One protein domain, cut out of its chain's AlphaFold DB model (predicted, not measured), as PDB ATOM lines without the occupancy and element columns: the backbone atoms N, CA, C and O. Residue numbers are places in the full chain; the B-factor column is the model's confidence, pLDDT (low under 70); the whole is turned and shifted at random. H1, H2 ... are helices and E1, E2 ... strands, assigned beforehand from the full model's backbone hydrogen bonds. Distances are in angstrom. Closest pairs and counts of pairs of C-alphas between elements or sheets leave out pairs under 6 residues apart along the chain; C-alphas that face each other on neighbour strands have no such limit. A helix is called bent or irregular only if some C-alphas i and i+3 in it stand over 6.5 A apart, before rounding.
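What this domain is: This is residues 16 to 142 of the 168 residues of the protein "Hypothetical protein" of Alexandrium catenella (UniProt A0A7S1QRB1). Three helices, H2, H3 and H4, zigzag along the length of an elongated body, with H1 crossing H4 at one end. The strand E2 runs lengthwise beside H2, residues 30 to 43 stretch from H1 to the short strand E1 near the other end, and residues 47 to 77 wrap round one side of H2 as a long loop. The printed part has 127 residues, with the order H1 E1 H2 H3 H4 E2, four named helices and two named strands; the class is mostly helix. It is compact, with a radius of gyration of the C-alphas of 15.4 A and spans of 48 by 28 by 23 A.

Where its parts are: H2, residues 78 to 95, is 25.1 A long and begins at C-alpha 78 (189.953, 252.645, 145.919). H3 holds residues 99 to 109, 15.4 A, and H4 residues 116 to 127, 16.3 A. E2, residues 133 to 142, measures 27.4 A and ends at C-alpha 142 (200.220, 248.261, 152.752). H1, residues 16 to 29, 18.8 A, begins at C-alpha 16 (186.971, 227.644, 175.603). It is irregular, but only just: C-alphas 24 and 27 are 7.0 A apart. E1 is residues 44 to 46, 6.9 A.

How they stand to each other: H2, with residues 90 to 94 alone, touches H3 in a helical hairpin, a shallow tilt of 21 degrees, opposite ways; the closest C-alphas, Leu 93 and Phe 102, are 5.7 A apart. H3 and H4 form another, at 27 degrees, closest at Gly 99 and Leu 123, 5.2 A between C-alphas. H1 touches H4 at a steep tilt of 65 degrees, the C-alphas of Ala 22 and Leu 125 being closest at 5.4 A. The closest C-alphas of H2 and E2, Cys 95 and Val 135, are 4.8 A apart. E1 and E2 are apart, and each pairs with no named strand. In H3 and H4 every O i to N i+4 pair is within hydrogen-bond range, in H2 13 of 14, in H1 8 of 10.

The domain as a whole: The C-alphas farthest apart, Pro 27 and Ala 76, are 48.4 A apart. The printed part has no cut. The links H1 to E1 and E1 to H2 are long. The mean pLDDT of the printed part is 95.1, and no printed residue is under 70.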
ATOM      1  N   LYS A  16     186.598 228.378 174.382       96.00
ATOM      2  CA  LYS A  16     186.971 227.644 175.603       96.00
ATOM      3  C   LYS A  16     188.463 227.312 175.657       96.00
ATOM      4  O   LYS A  16     189.056 227.335 176.729       96.00
ATOM      5  N   GLU A  17     189.063 226.985 174.516       97.19
ATOM      6  CA  GLU A  17     190.501 226.720 174.439       97.19
ATOM      7  C   GLU A  17     191.312 228.001 174.626       97.19
ATOM      8  O   GLU A  17     192.293 227.973 175.359       97.19
ATOM      9  N   PHE A  18     190.883 229.128 174.043       96.75
ATOM     10  CA  PHE A  18     191.533 230.418 174.286       96.75
ATOM     11  C   PHE A  18     191.506 230.806 175.765       96.75
ATOM     12  O   PHE A  18     192.557 231.157 176.290       96.75
ATOM     13  N   ALA A  19     190.362 230.663 176.444       96.12
ATOM     14  CA  ALA A  19     190.262 230.914 177.882       96.12
ATOM     15  C   ALA A  19     191.243 230.035 178.676       96.12
ATOM     16  O   ALA A  19     192.034 230.535 179.471       96.12
ATOM     17  N   ARG A  20     191.290 228.730 178.376       97.19
ATOM     18  CA  ARG A  20     192.231 227.805 179.019       97.19
ATOM     19  C   ARG A  20     193.694 228.171 178.748       97.19
ATOM     20  O   ARG A  20     194.527 228.041 179.640       97.19
ATOM     21  N   PHE A  21     194.048 228.590 177.534       97.25
ATOM     22  CA  PHE A  21     195.413 229.034 177.235       97.25
ATOM     23  C   PHE A  21     195.757 230.328 177.970       97.25
ATOM     24  O   PHE A  21     196.856 230.428 178.512       97.25
ATOM     25  N   ALA A  22     194.820 231.277 178.033       97.38
ATOM     26  CA  ALA A  22     194.990 232.519 178.774       97.38
ATOM     27  C   ALA A  22     195.254 232.240 180.259       97.38
ATOM     28  O   ALA A  22     196.244 232.734 180.778       97.38
ATOM     29  N   GLU A  23     194.491 231.348 180.903       97.38
ATOM     30  CA  GLU A  23     194.714 230.946 182.305       97.38
ATOM     31  C   GLU A  23     196.159 230.493 182.589       97.38
ATOM     32  O   GLU A  23     196.713 230.806 183.640       97.38
ATOM     33  N   HIS A  24     196.792 229.775 181.655       97.44
ATOM     34  CA  HIS A  24     198.164 229.279 181.830       97.44
ATOM     35  C   HIS A  24     199.228 230.331 181.496       97.44
ATOM     36  O   HIS A  24     200.339 230.265 182.020       97.44
ATOM     37  N   LEU A  25     198.915 231.275 180.605       97.88
ATOM     38  CA  LEU A  25     199.828 232.341 180.189       97.88
ATOM     39  C   LEU A  25     199.704 233.597 181.059       97.88
ATOM     40  O   LEU A  25     200.635 234.397 181.073       97.88
ATOM     41  N   GLN A  26     198.610 233.752 181.807       97.94
ATOM     42  CA  GLN A  26     198.341 234.915 182.651       97.94
ATOM     43  C   GLN A  26     199.481 235.218 183.636       97.94
ATOM     44  O   GLN A  26     199.894 236.370 183.683       97.94
ATOM     45  N   PRO A  27     200.085 234.234 184.341       97.88
ATOM     46  CA  PRO A  27     201.196 234.527 185.248       97.88
ATOM     47  C   PRO A  27     202.419 235.133 184.549       97.88
ATOM     48  O   PRO A  27     203.132 235.921 185.156       97.88
ATOM     49  N   LEU A  28     202.663 234.772 183.282       97.44
ATOM     50  CA  LEU A  28     203.715 235.388 182.470       97.44
ATOM     51  C   LEU A  28     203.282 236.764 181.962       97.44
ATOM     52  O   LEU A  28     204.101 237.666 181.889       97.44
ATOM     53  N   PHE A  29     202.010 236.927 181.593       97.12
ATOM     54  CA  PHE A  29     201.460 238.199 181.116       97.12
ATOM     55  C   PHE A  29     201.460 239.283 182.199       97.12
ATOM     56  O   PHE A  29     201.700 240.448 181.901       97.12
ATOM     57  N   ASP A  30     201.233 238.883 183.448       95.31
ATOM     58  CA  ASP A  30     201.226 239.773 184.607       95.31
ATOM     59  C   ASP A  30     202.641 240.112 185.116       95.31
ATOM     60  O   ASP A  30     202.795 241.001 185.954       95.31
ATOM     61  N   ASP A  31     203.677 239.405 184.650       96.06
ATOM     62  CA  ASP A  31     205.059 239.676 185.037       96.06
ATOM     63  C   ASP A  31     205.596 240.892 184.256       96.06
ATOM     64  O   ASP A  31     205.784 240.800 183.038       96.06
ATOM     65  N   PRO A  32     205.919 242.020 184.920       94.31
ATOM     66  CA  PRO A  32     206.431 243.214 184.249       94.31
ATOM     67  C   PRO A  32     207.800 243.009 183.580       94.31
ATOM     68  O   PRO A  32     208.222 243.851 182.787       94.31
ATOM     69  N   ALA A  33     208.513 241.919 183.886       95.31
ATOM     70  CA  ALA A  33     209.745 241.540 183.199       95.31
ATOM     71  C   ALA A  33     209.498 240.789 181.876       95.31
ATOM     72  O   ALA A  33     210.450 240.536 181.131       95.31
ATOM     73  N   THR A  34     208.247 240.436 181.563       96.69
ATOM     74  CA  THR A  34     207.886 239.686 180.358       96.69
ATOM     75  C   THR A  34     207.299 240.597 179.282       96.69
ATOM     76  O   THR A  34     206.357 241.350 179.506       96.69
ATOM     77  N   LEU A  35     207.819 240.476 178.058       96.94
ATOM     78  CA  LEU A  35     207.257 241.114 176.867       96.94
ATOM     79  C   LEU A  35     206.519 240.081 176.009       96.94
ATOM     80  O   LEU A  35     207.118 239.113 175.538       96.94
ATOM     81  N   PHE A  36     205.240 240.331 175.730       98.12
ATOM     82  CA  PHE A  36     204.458 239.542 174.778       98.12
ATOM     83  C   PHE A  36     204.558 240.137 173.374       98.12
ATOM     84  O   PHE A  36     204.177 241.283 173.140       98.12
ATOM     85  N   VAL A  37     205.025 239.335 172.416       98.44
ATOM     86  CA  VAL A  37     205.069 239.706 170.996       98.44
ATOM     87  C   VAL A  37     204.003 238.921 170.240       98.44
ATOM     88  O   VAL A  37     204.101 237.704 170.085       98.44
ATOM     89  N   ILE A  38     202.984 239.626 169.745       98.50
ATOM     90  CA  ILE A  38     201.896 239.037 168.959       98.50
ATOM     91  C   ILE A  38     202.162 239.287 167.474       98.50
ATOM     92  O   ILE A  38     201.976 240.391 166.970       98.50
ATOM     93  N   SER A  39     202.620 238.254 166.768       98.31
ATOM     94  CA  SER A  39     202.994 238.356 165.353       98.31
ATOM     95  C   SER A  39     201.780 238.200 164.432       98.31
ATOM     96  O   SER A  39     201.134 237.149 164.433       98.31
ATOM     97  N   SER A  40     201.494 239.211 163.604       98.44
ATOM     98  CA  SER A  40     200.428 239.153 162.597       98.44
ATOM     99  C   SER A  40     200.640 240.148 161.456       98.44
ATOM    100  O   SER A  40     200.858 241.330 161.703       98.44
ATOM    101  N   ASP A  41     200.424 239.688 160.226       98.50
ATOM    102  CA  ASP A  41     199.976 240.543 159.123       98.50
ATOM    103  C   ASP A  41     198.451 240.748 159.220       98.50
ATOM    104  O   ASP A  41     197.745 239.979 159.889       98.50
ATOM    105  N   PHE A  42     197.937 241.789 158.563       98.56
ATOM    106  CA  PHE A  42     196.506 242.103 158.479       98.56
ATOM    107  C   PHE A  42     195.911 241.563 157.170       98.56
ATOM    108  O   PHE A  42     196.181 240.418 156.826       98.56
ATOM    109  N   CYS A  43     195.057 242.298 156.452       98.56
ATOM    110  CA  CYS A  43     194.427 241.797 155.236       98.56
ATOM    111  C   CYS A  43     195.449 241.347 154.179       98.56
ATOM    112  O   CYS A  43     196.304 242.110 153.740       98.56
ATOM    113  N   HIS A  44     195.303 240.109 153.714       98.56
ATOM    114  CA  HIS A  44     195.911 239.583 152.498       98.56
ATOM    115  C   HIS A  44     194.857 239.618 151.387       98.56
ATOM    116  O   HIS A  44     194.027 238.710 151.274       98.56
ATOM    117  N   TRP A  45     194.881 240.665 150.564       98.25
ATOM    118  CA  TRP A  45     193.911 240.892 149.493       98.25
ATOM    119  C   TRP A  45     194.466 240.503 148.122       98.25
ATOM    120  O   TRP A  45     195.615 240.798 147.778       98.25
ATOM    121  N   GLY A  46     193.636 239.856 147.310       96.88
ATOM    122  CA  GLY A  46     193.910 239.501 145.923       96.88
ATOM    123  C   GLY A  46     193.577 238.047 145.600       96.88
ATOM    124  O   GLY A  46     193.424 237.189 146.476       96.88
ATOM    125  N   SER A  47     193.514 237.747 144.304       93.88
ATOM    126  CA  SER A  47     193.139 236.422 143.788       93.88
ATOM    127  C   SER A  47     194.041 235.295 144.316       93.88
ATOM    128  O   SER A  47     193.555 234.210 144.632       93.88
ATOM    129  N   LYS A  48     195.343 235.571 144.495       94.31
ATOM    130  CA  LYS A  48     196.336 234.615 145.017       94.31
ATOM    131  C   LYS A  48     196.037 234.153 146.445       94.31
ATOM    132  O   LYS A  48     196.398 233.041 146.819       94.31
ATOM    133  N   PHE A  49     195.345 234.984 147.221       96.44
ATOM    134  CA  PHE A  49     194.898 234.668 148.576       96.44
ATOM    135  C   PHE A  49     193.462 234.137 148.611       96.44
ATOM    136  O   PHE A  49     192.970 233.779 149.677       96.44
ATOM    137  N   ARG A  50     192.792 234.064 147.448       96.38
ATOM    138  CA  ARG A  50     191.360 233.752 147.316       96.38
ATOM    139  C   ARG A  50     190.485 234.684 148.163       96.38
ATOM    140  O   ARG A  50     189.451 234.264 148.673       96.38
ATOM    141  N   PHE A  51     190.907 235.942 148.302       96.69
ATOM    142  CA  PHE A  51     190.216 236.948 149.098       96.69
ATOM    143  C   PHE A  51     190.191 238.284 148.358       96.69
ATOM    144  O   PHE A  51     191.168 239.027 148.335       96.69
ATOM    145  N   SER A  52     189.068 238.568 147.712       94.44
ATOM    146  CA  SER A  52     188.810 239.839 147.034       94.44
ATOM    147  C   SER A  52     187.316 240.169 147.121       94.44
ATOM    148  O   SER A  52     186.633 240.163 146.093       94.44
ATOM    149  N   PRO A  53     186.774 240.333 148.344       94.44
ATOM    150  CA  PRO A  53     185.352 240.586 148.536       94.44
ATOM    151  C   PRO A  53     184.984 242.004 148.086       94.44
ATOM    152  O   PRO A  53     185.851 242.826 147.769       94.44
ATOM    153  N   GLN A  54     183.687 242.308 148.118       91.81
ATOM    154  CA  GLN A  54     183.241 243.694 148.113       91.81
ATOM    155  C   GLN A  54     183.774 244.387 149.372       91.81
ATOM    156  O   GLN A  54     183.533 243.929 150.486       91.81
ATOM    157  N   LEU A  55     184.525 245.470 149.181       93.25
ATOM    158  CA  LEU A  55     185.173 246.182 150.275       93.25
ATOM    159  C   LEU A  55     184.264 247.284 150.840       93.25
ATOM    160  O   LEU A  55     183.491 247.887 150.087       93.25
ATOM    161  N   PRO A  56     184.362 247.573 152.148       89.81
ATOM    162  CA  PRO A  56     183.648 248.685 152.753       89.81
ATOM    163  C   PRO A  56     184.119 250.019 152.162       89.81
ATOM    164  O   PRO A  56     185.304 250.226 151.918       89.81
ATOM    165  N   ALA A  57     183.175 250.938 151.956       81.94
ATOM    166  CA  ALA A  57     183.463 252.261 151.403       81.94
ATOM    167  C   ALA A  57     183.949 253.271 152.457       81.94
ATOM    168  O   ALA A  57     184.386 254.361 152.096       81.94
ATOM    169  N   GLN A  58     183.801 252.955 153.748       78.81
ATOM    170  CA  GLN A  58     183.977 253.905 154.845       78.81
ATOM    171  C   GLN A  58     184.653 253.242 156.045       78.81
ATOM    172  O   GLN A  58     184.375 252.083 156.363       78.81
ATOM    173  N   HIS A  59     185.484 254.017 156.736       81.19
ATOM    174  CA  HIS A  59     186.011 253.687 158.059       81.19
ATOM    175  C   HIS A  59     184.906 253.711 159.130       81.19
ATOM    176  O   HIS A  59     183.831 254.277 158.894       81.19
ATOM    177  N   PRO A  60     185.152 253.142 160.327       79.12
ATOM    178  CA  PRO A  60     184.305 253.376 161.491       79.12
ATOM    179  C   PRO A  60     184.057 254.873 161.709       79.12
ATOM    180  O   PRO A  60     184.993 255.667 161.693       79.12
ATOM    181  N   SER A  61     182.802 255.257 161.952       75.50
ATOM    182  CA  SER A  61     182.405 256.666 162.125       75.50
ATOM    183  C   SER A  61     183.068 257.342 163.332       75.50
ATOM    184  O   SER A  61     183.262 258.553 163.326       75.50
ATOM    185  N   SER A  62     183.423 256.550 164.348       82.50
ATOM    186  CA  SER A  62     184.076 256.997 165.580       82.50
ATOM    187  C   SER A  62     185.148 255.978 165.985       82.50
ATOM    188  O   SER A  62     184.847 255.068 166.766       82.50
ATOM    189  N   PRO A  63     186.367 256.053 165.421       84.00
ATOM    190  CA  PRO A  63     187.441 255.127 165.761       84.00
ATOM    191  C   PRO A  63     187.964 255.400 167.176       84.00
ATOM    192  O   PRO A  63     188.090 256.548 167.599       84.00
ATOM    193  N   SER A  64     188.302 254.340 167.909       84.88
ATOM    194  CA  SER A  64     188.847 254.421 169.269       84.88
ATOM    195  C   SER A  64     190.281 254.940 169.327       84.88
ATOM    196  O   SER A  64     190.737 255.345 170.393       84.88
ATOM    197  N   CYS A  65     190.997 254.945 168.202       83.00
ATOM    198  CA  CYS A  65     192.324 255.539 168.100       83.00
ATOM    199  C   CYS A  65     192.595 256.049 166.682       83.00
ATOM    200  O   CYS A  65     192.023 255.553 165.709       83.00
ATOM    201  N   VAL A  66     193.503 257.017 166.574       88.31
ATOM    202  CA  VAL A  66     194.087 257.441 165.299       88.31
ATOM    203  C   VAL A  66     195.312 256.575 165.036       88.31
ATOM    204  O   VAL A  66     196.196 256.505 165.885       88.31
ATOM    205  N   VAL A  67     195.374 255.942 163.864       94.56
ATOM    206  CA  VAL A  67     196.489 255.067 163.479       94.56
ATOM    207  C   VAL A  67     197.348 255.776 162.432       94.56
ATOM    208  O   VAL A  67     196.886 255.975 161.307       94.56
ATOM    209  N   PRO A  68     198.594 256.166 162.748       95.19
ATOM    210  CA  PRO A  68     199.479 256.791 161.771       95.19
ATOM    211  C   PRO A  68     199.683 255.916 160.526       95.19
ATOM    212  O   PRO A  68     199.931 254.718 160.634       95.19
ATOM    213  N   GLY A  69     199.605 256.515 159.336       91.38
ATOM    214  CA  GLY A  69     199.716 255.807 158.050       91.38
ATOM    215  C   GLY A  69     198.390 255.260 157.511       91.38
ATOM    216  O   GLY A  69     198.295 254.956 156.323       91.38
ATOM    217  N   MET A  70     197.350 255.212 158.345       91.88
ATOM    218  CA  MET A  70     195.970 255.042 157.898       91.88
ATOM    219  C   MET A  70     195.458 256.370 157.301       91.88
ATOM    220  O   MET A  70     195.843 257.454 157.738       91.88
ATOM    221  N   GLY A  71     194.627 256.291 156.273       84.94
ATOM    222  CA  GLY A  71     194.090 257.374 155.454       84.94
ATOM    223  C   GLY A  71     194.948 257.684 154.229       84.94
ATOM    224  O   GLY A  71     194.695 258.664 153.531       84.94
ATOM    225  N   GLY A  72     195.998 256.892 153.984       80.75
ATOM    226  CA  GLY A  72     196.975 257.149 152.925       80.75
ATOM    227  C   GLY A  72     196.486 256.764 151.528       80.75
ATOM    228  O   GLY A  72     196.945 257.331 150.535       80.75
ATOM    229  N   ALA A  73     195.552 255.813 151.432       84.75
ATOM    230  CA  ALA A  73     194.958 255.415 150.165       84.75
ATOM    231  C   ALA A  73     193.799 256.351 149.785       84.75
ATOM    232  O   ALA A  73     192.810 256.472 150.501       84.75
ATOM    233  N   GLY A  74     193.923 257.015 148.634       81.06
ATOM    234  CA  GLY A  74     192.930 257.970 148.141       81.06
ATOM    235  C   GLY A  74     192.057 257.435 146.999       81.06
ATOM    236  O   GLY A  74     192.101 256.249 146.666       81.06
ATOM    237  N   PRO A  75     191.322 258.323 146.304       84.38
ATOM    238  CA  PRO A  75     190.480 257.972 145.153       84.38
ATOM    239  C   PRO A  75     191.221 257.279 143.999       84.38
ATOM    240  O   PRO A  75     190.604 256.583 143.199       84.38
ATOM    241  N   ALA A  76     192.545 257.450 143.908       89.25
ATOM    242  CA  ALA A  76     193.389 256.756 142.934       89.25
ATOM    243  C   ALA A  76     193.611 255.266 143.270       89.25
ATOM    244  O   ALA A  76     193.952 254.479 142.385       89.25
ATOM    245  N   ASN A  77     193.404 254.874 144.533       94.19
ATOM    246  CA  ASN A  77     193.631 253.530 145.065       94.19
ATOM    247  C   ASN A  77     192.398 253.035 145.857       94.19
ATOM    248  O   ASN A  77     192.505 252.716 147.043       94.19
ATOM    249  N   PRO A  78     191.209 252.949 145.229       94.25
ATOM    250  CA  PRO A  78     189.953 252.645 145.919       94.25
ATOM    251  C   PRO A  78     189.946 251.265 146.594       94.25
ATOM    252  O   PRO A  78     189.341 251.094 147.647       94.25
ATOM    253  N   VAL A  79     190.651 250.281 146.027       95.44
ATOM    254  CA  VAL A  79     190.797 248.951 146.639       95.44
ATOM    255  C   VAL A  79     191.613 249.032 147.926       95.44
ATOM    256  O   VAL A  79     191.228 248.457 148.935       95.44
ATOM    257  N   ASN A  80     192.708 249.789 147.924       97.00
ATOM    258  CA  ASN A  80     193.527 249.998 149.114       97.00
ATOM    259  C   ASN A  80     192.773 250.737 150.214       97.00
ATOM    260  O   ASN A  80     192.850 250.307 151.360       97.00
ATOM    261  N   ALA A  81     191.999 251.766 149.860       95.94
ATOM    262  CA  ALA A  81     191.133 252.474 150.801       95.94
ATOM    263  C   ALA A  81     190.074 251.536 151.407       95.94
ATOM    264  O   ALA A  81     189.832 251.552 152.610       95.94
ATOM    265  N   GLY A  82     189.492 250.645 150.600       96.38
ATOM    266  CA  GLY A  82     188.550 249.643 151.094       96.38
ATOM    267  C   GLY A  82     189.190 248.574 151.993       96.38
ATOM    268  O   GLY A  82     188.595 248.172 152.993       96.38
ATOM    269  N   ILE A  83     190.411 248.124 151.675       97.31
ATOM    270  CA  ILE A  83     191.199 247.228 152.542       97.31
ATOM    271  C   ILE A  83     191.507 247.928 153.868       97.31
ATOM    272  O   ILE A  83     191.380 247.331 154.931       97.31
ATOM    273  N   GLU A  84     191.867 249.204 153.808       96.50
ATOM    274  CA  GLU A  84     192.161 250.017 154.977       96.50
ATOM    275  C   GLU A  84     190.927 250.184 155.874       96.50
ATOM    276  O   GLU A  84     191.004 249.987 157.086       96.50
ATOM    277  N   ALA A  85     189.760 250.452 155.286       95.50
ATOM    278  CA  ALA A  85     188.491 250.476 156.000       95.50
ATOM    279  C   ALA A  85     188.175 249.119 156.655       95.50
ATOM    280  O   ALA A  85     187.768 249.073 157.820       95.50
ATOM    281  N   LEU A  86     188.428 248.009 155.955       97.31
ATOM    282  CA  LEU A  86     188.266 246.663 156.501       97.31
ATOM    283  C   LEU A  86     189.197 246.420 157.702       97.31
ATOM    284  O   LEU A  86     188.720 245.986 158.751       97.31
ATOM    285  N   ASP A  87     190.490 246.719 157.576       98.00
ATOM    286  CA  ASP A  87     191.486 246.541 158.640       98.00
ATOM    287  C   ASP A  87     191.246 247.481 159.825       98.00
ATOM    288  O   ASP A  87     191.414 247.081 160.976       98.00
ATOM    289  N   SER A  88     190.784 248.707 159.570       96.56
ATOM    290  CA  SER A  88     190.499 249.690 160.620       96.56
ATOM    291  C   SER A  88     189.418 249.216 161.592       96.56
ATOM    292  O   SER A  88     189.508 249.490 162.783       96.56
ATOM    293  N   ARG A  89     188.440 248.428 161.122       96.94
ATOM    294  CA  ARG A  89     187.430 247.795 161.987       96.94
ATOM    295  C   ARG A  89     188.043 246.740 162.903       96.94
ATOM    296  O   ARG A  89     187.688 246.677 164.074       96.94
ATOM    297  N   ALA A  90     188.965 245.928 162.385       98.00
ATOM    298  CA  ALA A  90     189.690 244.948 163.191       98.00
ATOM    299  C   ALA A  90     190.550 245.639 164.256       98.00
ATOM    300  O   ALA A  90     190.502 245.265 165.424       98.00
ATOM    301  N   ILE A  91     191.298 246.670 163.852       98.12
ATOM    302  CA  ILE A  91     192.146 247.468 164.742       98.12
ATOM    303  C   ILE A  91     191.313 248.148 165.832       98.12
ATOM    304  O   ILE A  91     191.673 248.064 167.001       98.12
ATOM    305  N   ASP A  92     190.183 248.762 165.480       97.56
ATOM    306  CA  ASP A  92     189.281 249.407 166.440       97.56
ATOM    307  C   ASP A  92     188.779 248.419 167.508       97.56
ATOM    308  O   ASP A  92     188.834 248.722 168.699       97.56
ATOM    309  N   LEU A  93     188.391 247.203 167.107       98.12
ATOM    310  CA  LEU A  93     187.986 246.140 168.038       98.12
ATOM    311  C   LEU A  93     189.132 245.704 168.958       98.12
ATOM    312  O   LEU A  93     188.908 245.481 170.146       98.12
ATOM    313  N   VAL A  94     190.362 245.627 168.440       98.25
ATOM    314  CA  VAL A  94     191.547 245.315 169.252       98.25
ATOM    315  C   VAL A  94     191.851 246.442 170.245       98.25
ATOM    316  O   VAL A  94     192.091 246.166 171.417       98.25
ATOM    317  N   CYS A  95     191.774 247.707 169.825       97.12
ATOM    318  CA  CYS A  95     191.972 248.868 170.700       97.12
ATOM    319  C   CYS A  95     190.918 248.962 171.810       97.12
ATOM    320  O   CYS A  95     191.236 249.344 172.933       97.12
ATOM    321  N   ARG A  96     189.674 248.570 171.511       96.75
ATOM    322  CA  ARG A  96     188.578 248.440 172.489       96.75
ATOM    323  C   ARG A  96     188.689 247.202 173.372       96.75
ATOM    324  O   ARG A  96     187.874 247.044 174.275       96.75
ATOM    325  N   GLN A  97     189.657 246.332 173.094       97.50
ATOM    326  CA  GLN A  97     189.843 245.044 173.755       97.50
ATOM    327  C   GLN A  97     188.606 244.130 173.646       97.50
ATOM    328  O   GLN A  97     188.329 243.311 174.518       97.50
ATOM    329  N   ASP A  98     187.854 244.243 172.546       97.69
ATOM    330  CA  ASP A  98     186.618 243.493 172.316       97.69
ATOM    331  C   ASP A  98     186.892 242.170 171.578       97.69
ATOM    332  O   ASP A  98     186.769 242.059 170.354       97.69
ATOM    333  N   GLY A  99     187.258 241.130 172.335       97.56
ATOM    334  CA  GLY A  99     187.520 239.786 171.800       97.56
ATOM    335  C   GLY A  99     186.310 239.112 171.140       97.56
ATOM    336  O   GLY A  99     186.458 238.387 170.145       97.56
ATOM    337  N   VAL A 100     185.102 239.359 171.653       97.06
ATOM    338  CA  VAL A 100     183.859 238.796 171.102       97.06
ATOM    339  C   VAL A 100     183.507 239.491 169.789       97.06
ATOM    340  O   VAL A 100     183.233 238.821 168.790       97.06
ATOM    341  N   GLY A 101     183.564 240.822 169.767       98.12
ATOM    342  CA  GLY A 101     183.361 241.629 168.571       98.12
ATOM    343  C   GLY A 101     184.387 241.319 167.488       98.12
ATOM    344  O   GLY A 101     184.000 241.137 166.336       98.12
ATOM    345  N   PHE A 102     185.664 241.150 167.848       98.44
ATOM    346  CA  PHE A 102     186.720 240.738 166.917       98.44
ATOM    347  C   PHE A 102     186.423 239.384 166.259       98.44
ATOM    348  O   PHE A 102     186.539 239.240 165.041       98.44
ATOM    349  N   SER A 103     185.970 238.402 167.044       97.94
ATOM    350  CA  SER A 103     185.590 237.079 166.526       97.94
ATOM    351  C   SER A 103     184.416 237.181 165.546       97.94
ATOM    352  O   SER A 103     184.497 236.676 164.428       97.94
ATOM    353  N   ARG A 104     183.360 237.914 165.925       98.25
ATOM    354  CA  ARG A 104     182.186 238.149 165.072       98.25
ATOM    355  C   ARG A 104     182.554 238.875 163.776       98.25
ATOM    356  O   ARG A 104     182.068 238.512 162.711       98.25
ATOM    357  N   TYR A 105     183.417 239.882 163.859       97.94
ATOM    358  CA  TYR A 105     183.923 240.609 162.697       97.94
ATOM    359  C   TYR A 105     184.626 239.669 161.709       97.94
ATOM    360  O   TYR A 105     184.346 239.718 160.514       97.94
ATOM    361  N   LEU A 106     185.495 238.777 162.191       97.69
ATOM    362  CA  LEU A 106     186.194 237.820 161.328       97.69
ATOM    363  C   LEU A 106     185.238 236.828 160.661       97.69
ATOM    364  O   LEU A 106     185.460 236.461 159.508       97.69
ATOM    365  N   GLU A 107     184.193 236.394 161.366       96.56
ATOM    366  CA  GLU A 107     183.148 235.525 160.811       96.56
ATOM    367  C   GLU A 107     182.337 236.228 159.715       96.56
ATOM    368  O   GLU A 107     182.023 235.613 158.699       96.56
ATOM    369  N   GLN A 108     182.017 237.510 159.908       96.38
ATOM    370  CA  GLN A 108     181.199 238.298 158.984       96.38
ATOM    371  C   GLN A 108     181.970 238.749 157.742       96.38
ATOM    372  O   GLN A 108     181.473 238.629 156.626       96.38
ATOM    373  N   GLU A 109     183.175 239.280 157.932       96.38
ATOM    374  CA  GLU A 109     183.930 239.946 156.867       96.38
ATOM    375  C   GLU A 109     184.955 239.020 156.200       96.38
ATOM    376  O   GLU A 109     185.456 239.302 155.112       96.38
ATOM    377  N   GLY A 110     185.318 237.919 156.863       96.81
ATOM    378  CA  GLY A 110     186.297 236.964 156.354       96.81
ATOM    379  C   GLY A 110     187.720 237.514 156.227       96.81
ATOM    380  O   GLY A 110     188.525 236.877 155.546       96.81
ATOM    381  N   ASN A 111     188.042 238.661 156.851       98.25
ATOM    382  CA  ASN A 111     189.362 239.291 156.738       98.25
ATOM    383  C   ASN A 111     190.490 238.281 157.036       98.25
ATOM    384  O   ASN A 111     190.436 237.500 157.990       98.25
ATOM    385  N   THR A 112     191.520 238.292 156.197       98.31
ATOM    386  CA  THR A 112     192.576 237.277 156.114       98.31
ATOM    387  C   THR A 112     193.749 237.522 157.064       98.31
ATOM    388  O   THR A 112     194.864 237.097 156.783       98.31
ATOM    389  N   ILE A 113     193.487 238.130 158.224       98.62
ATOM    390  CA  ILE A 113     194.468 238.375 159.293       98.62
ATOM    391  C   ILE A 113     195.117 237.047 159.720       98.62
ATOM    392  O   ILE A 113     194.448 236.166 160.281       98.62
ATOM    393  N   CYS A 114     196.420 236.879 159.465       97.44
ATOM    394  CA  CYS A 114     197.095 235.593 159.667       97.44
ATOM    395  C   CYS A 114     197.226 235.230 161.157       97.44
ATOM    396  O   CYS A 114     197.058 234.069 161.532       97.44
ATOM    397  N   GLY A 115     197.450 236.232 162.011       97.44
ATOM    398  CA  GLY A 115     197.579 236.118 163.461       97.44
ATOM    399  C   GLY A 115     196.268 236.317 164.220       97.44
ATOM    400  O   GLY A 115     196.294 236.647 165.403       97.44
ATOM    401  N   ARG A 116     195.106 236.086 163.590       98.12
ATOM    402  CA  ARG A 116     193.794 236.207 164.257       98.12
ATOM    403  C   ARG A 116     193.670 235.407 165.557       98.12
ATOM    404  O   ARG A 116     193.040 235.887 166.491       98.12
ATOM    405  N   SER A 117     194.264 234.214 165.635       98.25
ATOM    406  CA  SER A 117     194.254 233.405 166.859       98.25
ATOM    407  C   SER A 117     195.170 233.988 167.947       98.25
ATOM    408  O   SER A 117     194.683 234.190 169.055       98.25
ATOM    409  N   PRO A 118     196.453 234.314 167.670       98.44
ATOM    410  CA  PRO A 118     197.289 235.066 168.608       98.44
ATOM    411  C   PRO A 118     196.652 236.367 169.121       98.44
ATOM    412  O   PRO A 118     196.658 236.613 170.322       98.44
ATOM    413  N   ILE A 119     196.048 237.171 168.238       98.62
ATOM    414  CA  ILE A 119     195.340 238.401 168.627       98.62
ATOM    415  C   ILE A 119     194.150 238.064 169.530       98.62
ATOM    416  O   ILE A 119     193.960 238.694 170.565       98.62
ATOM    417  N   ARG A 120     193.367 237.036 169.187       98.50
ATOM    418  CA  ARG A 120     192.239 236.596 170.013       98.50
ATOM    419  C   ARG A 120     192.670 236.148 171.411       98.50
ATOM    420  O   ARG A 120     191.940 236.425 172.360       98.50
ATOM    421  N   LEU A 121     193.821 235.484 171.525       98.56
ATOM    422  CA  LEU A 121     194.421 235.076 172.794       98.56
ATOM    423  C   LEU A 121     194.900 236.282 173.613       98.56
ATOM    424  O   LEU A 121     194.623 236.332 174.805       98.56
ATOM    425  N   LEU A 122     195.534 237.279 172.981       98.56
ATOM    426  CA  LEU A 122     195.852 238.551 173.644       98.56
ATOM    427  C   LEU A 122     194.587 239.196 174.226       98.56
ATOM    428  O   LEU A 122     194.590 239.623 175.372       98.56
ATOM    429  N   LEU A 123     193.493 239.231 173.461       98.44
ATOM    430  CA  LEU A 123     192.228 239.809 173.927       98.44
ATOM    431  C   LEU A 123     191.612 239.037 175.108       98.44
ATOM    432  O   LEU A 123     190.950 239.656 175.932       98.44
ATOM    433  N   GLU A 124     191.841 237.723 175.230       98.31
ATOM    434  CA  GLU A 124     191.468 236.978 176.448       98.31
ATOM    435  C   GLU A 124     192.333 237.364 177.654       98.31
ATOM    436  O   GLU A 124     191.792 237.582 178.733       98.31
ATOM    437  N   LEU A 125     193.655 237.485 177.474       98.31
ATOM    438  CA  LEU A 125     194.575 237.899 178.546       98.31
ATOM    439  C   LEU A 125     194.223 239.297 179.082       98.31
ATOM    440  O   LEU A 125     194.226 239.529 180.289       98.31
ATOM    441  N   LEU A 126     193.863 240.216 178.182       97.94
ATOM    442  CA  LEU A 126     193.423 241.567 178.533       97.94
ATOM    443  C   LEU A 126     192.053 241.578 179.223       97.94
ATOM    444  O   LEU A 126     191.838 242.357 180.147       97.94
ATOM    445  N   ALA A 127     191.135 240.689 178.835       97.06
ATOM    446  CA  ALA A 127     189.817 240.590 179.464       97.06
ATOM    447  C   ALA A 127     189.884 240.156 180.941       97.06
ATOM    448  O   ALA A 127     188.996 240.510 181.717       97.06
ATOM    449  N   ALA A 128     190.937 239.435 181.345       95.69
ATOM    450  CA  ALA A 128     191.204 239.106 182.746       95.69
ATOM    451  C   ALA A 128     191.705 240.309 183.572       95.69
ATOM    452  O   ALA A 128     191.703 240.247 184.801       95.69
ATOM    453  N   ARG A 129     192.107 241.400 182.907       94.94
ATOM    454  CA  ARG A 129     192.707 242.615 183.481       94.94
ATOM    455  C   ARG A 129     191.991 243.884 182.983       94.94
ATOM    456  O   ARG A 129     192.615 244.767 182.385       94.94
ATOM    457  N   PRO A 130     190.659 243.982 183.169       94.31
ATOM    458  CA  PRO A 130     189.862 245.029 182.549       94.31
ATOM    459  C   PRO A 130     190.281 246.414 183.043       94.31
ATOM    460  O   PRO A 130     190.224 246.711 184.234       94.31
ATOM    461  N   GLY A 131     190.655 247.278 182.102       93.75
ATOM    462  CA  GLY A 131     191.031 248.659 182.394       93.75
ATOM    463  C   GLY A 131     192.438 248.839 182.963       93.75
ATOM    464  O   GLY A 131     192.767 249.970 183.282       93.75
ATOM    465  N   GLU A 132     193.251 247.780 183.067       96.50
ATOM    466  CA  GLU A 132     194.665 247.881 183.469       96.50
ATOM    467  C   GLU A 132     195.596 248.175 182.286       96.50
ATOM    468  O   GLU A 132     196.749 248.550 182.478       96.50
ATOM    469  N   PHE A 133     195.115 248.004 181.053       97.06
ATOM    470  CA  PHE A 133     195.914 248.145 179.842       97.06
ATOM    471  C   PHE A 133     195.209 248.998 178.796       97.06
ATOM    472  O   PHE A 133     193.980 249.030 178.702       97.06
ATOM    473  N   ARG A 134     196.002 249.629 177.932       96.19
ATOM    474  CA  ARG A 134     195.555 250.329 176.730       96.19
ATOM    475  C   ARG A 134     196.295 249.776 175.525       96.19
ATOM    476  O   ARG A 134     197.519 249.673 175.539       96.19
ATOM    477  N   VAL A 135     195.551 249.492 174.457       97.25
ATOM    478  CA  VAL A 135     196.124 249.084 173.173       97.25
ATOM    479  C   VAL A 135     196.023 250.241 172.186       97.25
ATOM    480  O   VAL A 135     194.955 250.832 172.023       97.25
ATOM    481  N   CYS A 136     197.134 250.584 171.535       95.75
ATOM    482  CA  CYS A 136     197.193 251.626 170.512       95.75
ATOM    483  C   CYS A 136     198.036 251.163 169.325       95.75
ATOM    484  O   CYS A 136     199.160 250.695 169.497       95.75
ATOM    485  N   PHE A 137     197.518 251.341 168.111       97.44
ATOM    486  CA  PHE A 137     198.296 251.118 166.897       97.44
ATOM    487  C   PHE A 137     199.080 252.378 166.528       97.44
ATOM    488  O   PHE A 137     198.528 253.471 166.450       97.44
ATOM    489  N   VAL A 138     200.380 252.210 166.306       97.12
ATOM    490  CA  VAL A 138     201.341 253.293 166.055       97.12
ATOM    491  C   VAL A 138     201.720 253.414 164.583       97.12
ATOM    492  O   VAL A 138     202.295 254.423 164.180       97.12
ATOM    493  N   HIS A 139     201.403 252.406 163.769       97.75
ATOM    494  CA  HIS A 139     201.659 252.444 162.338       97.75
ATOM    495  C   HIS A 139     200.732 251.504 161.564       97.75
ATOM    496  O   HIS A 139     200.447 250.397 162.025       97.75
ATOM    497  N   TYR A 140     200.333 251.925 160.368       98.25
ATOM    498  CA  TYR A 140     199.685 251.109 159.351       98.25
ATOM    499  C   TYR A 140     200.352 251.344 157.996       98.25
ATOM    500  O   TYR A 140     200.696 252.472 157.643       98.25
ATOM    501  N   SER A 141     200.516 250.277 157.223       97.69
ATOM    502  CA  SER A 141     200.982 250.356 155.842       97.69
ATOM    503  C   SER A 141     200.436 249.200 155.011       97.69
ATOM    504  O   SER A 141     199.894 248.223 155.528       97.69
ATOM    505  N   GLN A 142     200.585 249.306 153.697       97.94
ATOM    506  CA  GLN A 142     200.220 248.261 152.752       97.94
ATOM    507  C   GLN A 142     201.397 248.014 151.818       97.94
ATOM    508  O   GLN A 142     202.009 248.954 151.317       97.94
TER     509      GLN A 142